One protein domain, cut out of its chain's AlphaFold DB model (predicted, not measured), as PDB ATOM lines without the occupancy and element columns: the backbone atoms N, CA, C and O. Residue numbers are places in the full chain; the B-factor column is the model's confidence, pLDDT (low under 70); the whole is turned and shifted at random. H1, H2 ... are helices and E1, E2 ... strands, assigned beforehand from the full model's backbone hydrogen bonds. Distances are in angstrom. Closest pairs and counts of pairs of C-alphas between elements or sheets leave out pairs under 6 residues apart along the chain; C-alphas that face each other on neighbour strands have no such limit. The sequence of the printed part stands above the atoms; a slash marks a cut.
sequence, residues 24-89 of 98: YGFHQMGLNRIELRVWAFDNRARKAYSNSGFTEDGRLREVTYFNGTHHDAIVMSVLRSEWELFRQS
ATOM      1  N   TYR A  24     -52.802 -20.492   3.299       89.69
ATOM      2  CA  TYR A  24     -54.208 -20.871   3.390       89.69
ATOM      3  C   TYR A  24     -54.518 -21.641   4.685       89.69
ATOM      4  O   TYR A  24     -55.484 -21.323   5.382       89.69
ATOM      5  N   GLY A  25     -53.687 -22.622   5.046       90.81
ATOM      6  CA  GLY A  25     -53.874 -23.424   6.256       90.81
ATOM      7  C   GLY A  25     -53.821 -22.595   7.543       90.81
ATOM      8  O   GLY A  25     -54.620 -22.809   8.459       90.81
ATOM      9  N   PHE A  26     -52.929 -21.605   7.614       92.56
ATOM     10  CA  PHE A  26     -52.838 -20.732   8.783       92.56
ATOM     11  C   PHE A  26     -53.863 -19.596   8.774       92.56
ATOM     12  O   PHE A  26     -54.491 -19.359   9.808       92.56
ATOM     13  N   HIS A  27     -54.086 -18.909   7.655       88.88
ATOM     14  CA  HIS A  27     -55.030 -17.784   7.618       88.88
ATOM     15  C   HIS A  27     -56.489 -18.226   7.609       88.88
ATOM     16  O   HIS A  27     -57.287 -17.694   8.371       88.88
ATOM     17  N   GLN A  28     -56.848 -19.179   6.748       89.56
ATOM     18  CA  GLN A  28     -58.254 -19.507   6.491       89.56
ATOM     19  C   GLN A  28     -58.758 -20.632   7.390       89.56
ATOM     20  O   GLN A  28     -59.894 -20.596   7.854       89.56
ATOM     21  N   MET A  29     -57.918 -21.636   7.657       88.62
ATOM     22  CA  MET A  29     -58.330 -22.819   8.423       88.62
ATOM     23  C   MET A  29     -58.010 -22.733   9.919       88.62
ATOM     24  O   MET A  29     -58.420 -23.611  10.675       88.62
ATOM     25  N   GLY A  30     -57.267 -21.716  10.366       89.56
ATOM     26  CA  GLY A  30     -56.949 -21.553  11.786       89.56
ATOM     27  C   GLY A  30     -56.029 -22.644  12.358       89.56
ATOM     28  O   GLY A  30     -55.996 -22.834  13.570       89.56
ATOM     29  N   LEU A  31     -55.259 -23.360  11.527       92.88
ATOM     30  CA  LEU A  31     -54.396 -24.457  11.989       92.88
ATOM     31  C   LEU A  31     -53.265 -23.956  12.903       92.88
ATOM     32  O   LEU A  31     -52.826 -22.818  12.785       92.88
ATOM     33  N   ASN A  32     -52.757 -24.794  13.805       93.88
ATOM     34  CA  ASN A  32     -51.586 -24.446  14.627       93.88
ATOM     35  C   ASN A  32     -50.274 -25.037  14.082       93.88
ATOM     36  O   ASN A  32     -49.198 -24.486  14.301       93.88
ATOM     37  N   ARG A  33     -50.369 -26.156  13.359       94.12
ATOM     38  CA  ARG A  33     -49.240 -26.908  12.808       94.12
ATOM     39  C   ARG A  33     -49.637 -27.512  11.468       94.12
ATOM     40  O   ARG A  33     -50.730 -28.064  11.348       94.12
ATOM     41  N   ILE A  34     -48.737 -27.437  10.494       94.50
ATOM     42  CA  ILE A  34     -48.853 -28.124   9.206       94.50
ATOM     43  C   ILE A  34     -47.675 -29.086   9.102       94.50
ATOM     44  O   ILE A  34     -46.532 -28.673   9.264       94.50
ATOM     45  N   GLU A  35     -47.952 -30.364   8.854       94.88
ATOM     46  CA  GLU A  35     -46.947 -31.427   8.770       94.88
ATOM     47  C   GLU A  35     -46.951 -32.073   7.384       94.88
ATOM     48  O   GLU A  35     -47.994 -32.218   6.742       94.88
ATOM     49  N   LEU A  36     -45.773 -32.511   6.947       92.69
ATOM     50  CA  LEU A  36     -45.590 -33.371   5.789       92.69
ATOM     51  C   LEU A  36     -44.600 -34.497   6.080       92.69
ATOM     52  O   LEU A  36     -43.797 -34.445   7.011       92.69
ATOM     53  N   ARG A  37     -44.645 -35.516   5.223       93.62
ATOM     54  CA  ARG A  37     -43.663 -36.597   5.195       93.62
ATOM     55  C   ARG A  37     -43.010 -36.634   3.828       93.62
ATOM     56  O   ARG A  37     -43.700 -36.604   2.810       93.62
ATOM     57  N   VAL A  38     -41.689 -36.714   3.818       91.31
ATOM     58  CA  VAL A  38     -40.872 -36.793   2.607       91.31
ATOM     59  C   VAL A  38     -39.913 -37.963   2.726       91.31
ATOM     60  O   VAL A  38     -39.435 -38.280   3.811       91.31
ATOM     61  N   TRP A  39     -39.650 -38.651   1.624       91.25
ATOM     62  CA  TRP A  39     -38.742 -39.792   1.628       91.25
ATOM     63  C   TRP A  39     -37.316 -39.325   1.926       91.25
ATOM     64  O   TRP A  39     -36.867 -38.309   1.397       91.25
ATOM     65  N   ALA A  40     -36.592 -40.055   2.777       88.44
ATOM     66  CA  ALA A  40     -35.288 -39.607   3.270       88.44
ATOM     67  C   ALA A  40     -34.235 -39.439   2.166       88.44
ATOM     68  O   ALA A  40     -33.306 -38.647   2.328       88.44
ATOM     69  N   PHE A  41     -34.394 -40.149   1.048       87.00
ATOM     70  CA  PHE A  41     -33.517 -40.052  -0.115       87.00
ATOM     71  C   PHE A  41     -33.882 -38.913  -1.082       87.00
ATOM     72  O   PHE A  41     -33.064 -38.556  -1.931       87.00
ATOM     73  N   ASP A  42     -35.069 -38.307  -0.965       86.75
ATOM     74  CA  ASP A  42     -35.485 -37.190  -1.819       86.75
ATOM     75  C   ASP A  42     -34.941 -35.858  -1.279       86.75
ATOM     76  O   ASP A  42     -35.641 -35.017  -0.707       86.75
ATOM     77  N   ASN A  43     -33.634 -35.666  -1.463       86.38
ATOM     78  CA  ASN A  43     -32.928 -34.464  -1.023       86.38
ATOM     79  C   ASN A  43     -33.464 -33.188  -1.687       86.38
ATOM     80  O   ASN A  43     -33.417 -32.112  -1.087       86.38
ATOM     81  N   ARG A  44     -33.990 -33.291  -2.915       85.25
ATOM     82  CA  ARG A  44     -34.563 -32.151  -3.636       85.25
ATOM     83  C   ARG A  44     -35.840 -31.679  -2.947       85.25
ATOM     84  O   ARG A  44     -35.957 -30.486  -2.667       85.25
ATOM     85  N   ALA A  45     -36.764 -32.591  -2.652       84.75
ATOM     86  CA  ALA A  45     -37.997 -32.251  -1.950       84.75
ATOM     87  C   ALA A  45     -37.710 -31.745  -0.530       84.75
ATOM     88  O   ALA A  45     -38.234 -30.703  -0.143       84.75
ATOM     89  N   ARG A  46     -36.798 -32.395   0.212       88.31
ATOM     90  CA  ARG A  46     -36.368 -31.927   1.546       88.31
ATOM     91  C   ARG A  46     -35.868 -30.483   1.523       88.31
ATOM     92  O   ARG A  46     -36.278 -29.678   2.358       88.31
ATOM     93  N   LYS A  47     -35.027 -30.133   0.544       87.06
ATOM     94  CA  LYS A  47     -34.523 -28.762   0.384       87.06
ATOM     95  C   LYS A  47     -35.642 -27.777   0.037       87.06
ATOM     96  O   LYS A  47     -35.670 -26.683   0.591       87.06
ATOM     97  N   ALA A  48     -36.571 -28.157  -0.838       85.75
ATOM     98  CA  ALA A  48     -37.713 -27.313  -1.190       85.75
ATOM     99  C   ALA A  48     -38.618 -27.024   0.021       85.75
ATOM    100  O   ALA A  48     -39.011 -25.875   0.232       85.75
ATOM    101  N   TYR A  49     -38.899 -28.031   0.854       88.56
ATOM    102  CA  TYR A  49     -39.695 -27.854   2.070       88.56
ATOM    103  C   TYR A  49     -38.968 -27.002   3.111       88.56
ATOM    104  O   TYR A  49     -39.562 -26.067   3.643       88.56
ATOM    105  N   SER A  50     -37.672 -27.232   3.327       88.31
ATOM    106  CA  SER A  50     -36.866 -26.394   4.224       88.31
ATOM    107  C   SER A  50     -36.847 -24.924   3.777       88.31
ATOM    108  O   SER A  50     -37.128 -24.032   4.573       88.31
ATOM    109  N   ASN A  51     -36.666 -24.659   2.478       86.44
ATOM    110  CA  ASN A  51     -36.751 -23.306   1.904       86.44
ATOM    111  C   ASN A  51     -38.157 -22.676   1.993       86.44
ATOM    112  O   ASN A  51     -38.320 -21.462   1.824       86.44
ATOM    113  N   SER A  52     -39.185 -23.497   2.209       84.81
ATOM    114  CA  SER A  52     -40.571 -23.059   2.393       84.81
ATOM    115  C   SER A  52     -40.929 -22.812   3.863       84.81
ATOM    116  O   SER A  52     -42.064 -22.437   4.133       84.81
ATOM    117  N   GLY A  53     -39.981 -22.990   4.792       87.75
ATOM    118  CA  GLY A  53     -40.171 -22.741   6.223       87.75
ATOM    119  C   GLY A  53     -40.471 -23.985   7.061       87.75
ATOM    120  O   GLY A  53     -40.817 -23.842   8.226       87.75
ATOM    121  N   PHE A  54     -40.351 -25.193   6.499       92.69
ATOM    122  CA  PHE A  54     -40.491 -26.427   7.275       92.69
ATOM    123  C   PHE A  54     -39.209 -26.779   8.039       92.69
ATOM    124  O   PHE A  54     -38.105 -26.733   7.487       92.69
ATOM    125  N   THR A  55     -39.383 -27.262   9.264       94.38
ATOM    126  CA  THR A  55     -38.343 -27.799  10.147       94.38
ATOM    127  C   THR A  55     -38.491 -29.317  10.268       94.38
ATOM    128  O   THR A  55     -39.602 -29.840  10.258       94.38
ATOM    129  N   GLU A  56     -37.379 -30.053  10.346       95.38
ATOM    130  CA  GLU A  56     -37.386 -31.509  10.549       95.38
ATOM    131  C   GLU A  56     -37.733 -31.849  12.009       95.38
ATOM    132  O   GLU A  56     -36.999 -31.478  12.919       95.38
ATOM    133  N   ASP A  57     -38.838 -32.570  12.223       94.62
ATOM    134  CA  ASP A  57     -39.267 -33.024  13.555       94.62
ATOM    135  C   ASP A  57     -38.705 -34.404  13.906       94.62
ATOM    136  O   ASP A  57     -38.570 -34.754  15.079       94.62
ATOM    137  N   GLY A  58     -38.417 -35.229  12.896       94.56
ATOM    138  CA  GLY A  58     -37.889 -36.564  13.128       94.56
ATOM    139  C   GLY A  58     -37.902 -37.481  11.915       94.56
ATOM    140  O   GLY A  58     -38.294 -37.120  10.805       94.56
ATOM    141  N   ARG A  59     -37.470 -38.719  12.160       95.75
ATOM    142  CA  ARG A  59     -37.304 -39.762  11.148       95.75
ATOM    143  C   ARG A  59     -38.092 -41.010  11.522       95.75
ATOM    144  O   ARG A  59     -37.909 -41.579  12.594       95.75
ATOM    145  N   LEU A  60     -38.914 -41.468  10.588       95.19
ATOM    146  CA  LEU A  60     -39.609 -42.745  10.643       95.19
ATOM    147  C   LEU A  60     -38.762 -43.778   9.900       95.19
ATOM    148  O   LEU A  60     -38.638 -43.704   8.677       95.19
ATOM    149  N   ARG A  61     -38.154 -44.705  10.646       95.38
ATOM    150  CA  ARG A  61     -37.281 -45.742  10.084       95.38
ATOM    151  C   ARG A  61     -38.096 -46.819   9.381       95.38
ATOM    152  O   ARG A  61     -39.086 -47.273   9.946       95.38
ATOM    153  N   GLU A  62     -37.667 -47.207   8.181       93.38
ATOM    154  CA  GLU A  62     -38.239 -48.324   7.406       93.38
ATOM    155  C   GLU A  62     -39.770 -48.259   7.202       93.38
ATOM    156  O   GLU A  62     -40.444 -49.271   7.037       93.38
ATOM    157  N   VAL A  63     -40.345 -47.052   7.193       92.88
ATOM    158  CA  VAL A  63     -41.806 -46.851   7.187       92.88
ATOM    159  C   VAL A  63     -42.452 -47.082   5.818       92.88
ATOM    160  O   VAL A  63     -43.674 -47.148   5.706       92.88
ATOM    161  N   THR A  64     -41.665 -47.146   4.744       87.69
ATOM    162  CA  THR A  64     -42.173 -47.336   3.379       87.69
ATOM    163  C   THR A  64     -41.374 -48.407   2.657       87.69
ATOM    164  O   THR A  64     -40.158 -48.307   2.564       87.69
ATOM    165  N   TYR A  65     -42.048 -49.403   2.086       88.88
ATOM    166  CA  TYR A  65     -41.419 -50.379   1.198       88.88
ATOM    167  C   TYR A  65     -41.590 -49.936  -0.258       88.88
ATOM    168  O   TYR A  65     -42.712 -49.847  -0.756       88.88
ATOM    169  N   PHE A  66     -40.486 -49.626  -0.938       84.06
ATOM    170  CA  PHE A  66     -40.500 -49.169  -2.326       84.06
ATOM    171  C   PHE A  66     -39.266 -49.676  -3.077       84.06
ATOM    172  O   PHE A  66     -38.149 -49.640  -2.564       84.06
ATOM    173  N   ASN A  67     -39.465 -50.141  -4.313       84.75
ATOM    174  CA  ASN A  67     -38.402 -50.679  -5.169       84.75
ATOM    175  C   ASN A  67     -37.556 -51.786  -4.499       84.75
ATOM    176  O   ASN A  67     -36.332 -51.795  -4.602       84.75
ATOM    177  N   GLY A  68     -38.208 -52.697  -3.770       90.31
ATOM    178  CA  GLY A  68     -37.549 -53.850  -3.148       90.31
ATOM    179  C   GLY A  68     -36.884 -53.585  -1.792       90.31
ATOM    180  O   GLY A  68     -36.439 -54.538  -1.154       90.31
ATOM    181  N   THR A  69     -36.857 -52.334  -1.323       89.88
ATOM    182  CA  THR A  69     -36.132 -51.927  -0.109       89.88
ATOM    183  C   THR A  69     -37.033 -51.121   0.827       89.88
ATOM    184  O   THR A  69     -37.931 -50.403   0.379       89.88
ATOM    185  N   HIS A  70     -36.802 -51.234   2.137       92.00
ATOM    186  CA  HIS A  70     -37.418 -50.349   3.124       92.00
ATOM    187  C   HIS A  70     -36.711 -48.992   3.141       92.00
ATOM    188  O   HIS A  70     -35.486 -48.913   3.184       92.00
ATOM    189  N   HIS A  71     -37.498 -47.924   3.130       91.19
ATOM    190  CA  HIS A  71     -37.030 -46.548   3.128       91.19
ATOM    191  C   HIS A  71     -37.548 -45.802   4.341       91.19
ATOM    192  O   HIS A  71     -38.690 -45.973   4.780       91.19
ATOM    193  N   ASP A  72     -36.699 -44.910   4.827       94.25
ATOM    194  CA  ASP A  72     -37.057 -43.963   5.865       94.25
ATOM    195  C   ASP A  72     -37.889 -42.813   5.287       94.25
ATOM    196  O   ASP A  72     -37.679 -42.368   4.151       94.25
ATOM    197  N   ALA A  73     -38.769 -42.257   6.114       94.00
ATOM    198  CA  ALA A  73     -39.399 -40.971   5.854       94.00
ATOM    199  C   ALA A  73     -38.959 -39.945   6.897       94.00
ATOM    200  O   ALA A  73     -38.810 -40.249   8.079       94.00
ATOM    201  N   ILE A  74     -38.783 -38.714   6.449       95.12
ATOM    202  CA  ILE A  74     -38.544 -37.550   7.284       95.12
ATOM    203  C   ILE A  74     -39.878 -36.855   7.504       95.12
ATOM    204  O   ILE A  74     -40.604 -36.574   6.547       95.12
ATOM    205  N   VAL A  75     -40.192 -36.603   8.767       95.81
ATOM    206  CA  VAL A  75     -41.326 -35.785   9.182       95.81
ATOM    207  C   VAL A  75     -40.831 -34.356   9.305       95.81
ATOM    208  O   VAL A  75     -39.827 -34.099   9.972       95.81
ATOM    209  N   MET A  76     -41.521 -33.439   8.640       95.56
ATOM    210  CA  MET A  76     -41.236 -32.016   8.739       95.56
ATOM    211  C   MET A  76     -42.519 -31.253   9.028       95.56
ATOM    212  O   MET A  76     -43.583 -31.624   8.527       95.56
ATOM    213  N   SER A  77     -42.422 -30.152   9.762       96.12
ATOM    214  CA  SER A  77     -43.563 -29.289  10.036       96.12
ATOM    215  C   SER A  77     -43.207 -27.813  10.053       96.12
ATOM    216  O   SER A  77     -42.041 -27.434  10.096       96.12
ATOM    217  N   VAL A  78     -44.248 -26.992  10.001       95.25
ATOM    218  CA  VAL A  78     -44.192 -25.569  10.309       95.25
ATOM    219  C   VAL A  78     -45.263 -25.266  11.350       95.25
ATOM    220  O   VAL A  78     -46.394 -25.768  11.267       95.25
ATOM    221  N   LEU A  79     -44.905 -24.466  12.347       95.25
ATOM    222  CA  LEU A  79     -45.816 -23.942  13.355       95.25
ATOM    223  C   LEU A  79     -46.329 -22.562  12.948       95.25
ATOM    224  O   LEU A  79     -45.642 -21.785  12.283       95.25
ATOM    225  N   ARG A  80     -47.533 -22.222  13.414       93.00
ATOM    226  CA  ARG A  80     -48.119 -20.892  13.201       93.00
ATOM    227  C   ARG A  80     -47.177 -19.771  13.647       93.00
ATOM    228  O   ARG A  80     -46.998 -18.807  12.913       93.00
ATOM    229  N   SER A  81     -46.567 -19.910  14.824       93.50
ATOM    230  CA  SER A  81     -45.666 -18.901  15.391       93.50
ATOM    231  C   SER A  81     -44.441 -18.644  14.511       93.50
ATOM    232  O   SER A  81     -44.034 -17.500  14.336       93.50
ATOM    233  N   GLU A  82     -43.867 -19.695  13.925       91.06
ATOM    234  CA  GLU A  82     -42.719 -19.588  13.020       91.06
ATOM    235  C   GLU A  82     -43.115 -18.840  11.746       91.06
ATOM    236  O   GLU A  82     -42.435 -17.907  11.322       91.06
ATOM    237  N   TRP A  83     -44.261 -19.198  11.171       91.19
ATOM    238  CA  TRP A  83     -44.793 -18.538   9.985       91.19
ATOM    239  C   TRP A  83     -45.146 -17.056  10.232       91.19
ATOM    240  O   TRP A  83     -44.828 -16.204   9.401       91.19
ATOM    241  N   GLU A  84     -45.723 -16.711  11.388       90.31
ATOM    242  CA  GLU A  84     -46.006 -15.317  11.768       90.31
ATOM    243  C   GLU A  84     -44.721 -14.479  11.860       90.31
ATOM    244  O   GLU A  84     -44.671 -13.364  11.331       90.31
ATOM    245  N   LEU A  85     -43.658 -15.028  12.460       88.00
ATOM    246  CA  LEU A  85     -42.342 -14.381  12.534       88.00
ATOM    247  C   LEU A  85     -41.727 -14.166  11.141       88.00
ATOM    248  O   LEU A  85     -41.207 -13.083  10.846       88.00
ATOM    249  N   PHE A  86     -41.832 -15.160  10.252       81.44
ATOM    250  CA  PHE A  86     -41.371 -15.036   8.866       81.44
ATOM    251  C   PHE A  86     -42.088 -13.908   8.115       81.44
ATOM    252  O   PHE A  86     -41.456 -13.187   7.346       81.44
ATOM    253  N   ARG A  87     -43.384 -13.692   8.365       79.19
ATOM    254  CA  ARG A  87     -44.125 -12.593   7.727       79.19
ATOM    255  C   ARG A  87     -43.765 -11.225   8.293       79.19
ATOM    256  O   ARG A  87     -43.652 -10.272   7.528       79.19
ATOM    257  N   GLN A  88     -43.550 -11.118   9.602       75.25
ATOM    258  CA  GLN A  88     -43.202  -9.845  10.240       75.25
ATOM    259  C   GLN A  88     -41.860  -9.300   9.733       75.25
ATOM    260  O   GLN A  88     -41.772  -8.110   9.434       75.25
ATOM    261  N   SER A  89     -40.863 -10.167   9.526       68.00
ATOM    262  CA  SER A  89     -39.540  -9.768   9.016       68.00
ATOM    263  C   SER A  89     -39.548  -9.216   7.578       68.00
ATOM    264  O   SER A  89     -38.706  -8.381   7.252       68.00
TER     265      SER A  89
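This is residues 24 to 89 of the 98 residues of the protein "N-acetyltransferase domain-containing protein" of Arthrobacter sp. MYb227 (UniProt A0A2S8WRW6). A long, narrow, twisted sheet of three antiparallel strands has one helix, H2, packed over one face and running along its strands. The turn of the E2 and E3 hairpin makes one end of the rod-shaped whole, and the two helices H1 and H3 lie at the other end, where they only graze the sheet. The printed part has 66 residues, with three named helices and three named strands in the order H1, E1, H2, E2, E3, H3; the sheet's order is E1, E3, E2, and the class is mixed, helices and strands. The whole is loose, with a radius of gyration of the C-alphas of 13.9 A and spans of 45 by 21 by 17 A.

H1, residues 24 to 27, begins at C-alpha 24 at (-54.208, -20.871, 3.390). E1, residues 33 to 39, is 20.0 A long. H2, residues 43 to 51, is 12.2 A long. E2, residues 55 to 66, is 24.8 A long and bends by 72 degrees at residue 61. E3, residues 69 to 79, is 32.5 A long and begins at C-alpha 69 at (-36.132, -51.927, -0.109). H3, residues 80 to 89, is 14.7 A long and ends at C-alpha 89 at (-39.540, -9.768, 9.016).

In the sheet E3 is the inner strand and E1 and E2 are the edge strands. E1 and E3 are antiparallel at 158 degrees, with N 36 and O 76 within hydrogen-bond range at 2.8 A. E2 and E3 form a hairpin, antiparallel at 154 degrees, with N 71 and O 64 at 2.7 A and N 55 and O 77 at 2.8 A. The sheet is only just strongly twisted, with C-alphas up to 4.4 A off its best plane. E1, H2 and E2 make a split strand-helix-strand unit, two strands running the same way with E3 between them, and its crossover is right-handed. H2 is on the sheet at a height over the sheet of 9.2 A, over E3 and along the strands, at 2 degrees to E3 on the local plane. The closest C-alphas of H2 and E1 are those of Arg 46 and Val 38, 6.7 A apart. H1 and H3 are close but not clearly touching, with the C-alphas of Phe 26 and Arg 80 the closest at 6.5 A. H2 is apart from H1 and from H3. In H2 and H3 every O i to N i+4 pair is within hydrogen-bond range; H1 is too short for such a pair.

The C-alphas of Gly 68 and Gln 88, the two farthest apart, are 46.3 A apart. The printed part has no cut, and its links between elements are tight. The mean pLDDT of the printed part is 90.1, and residue 89 is the one printed residue under 70.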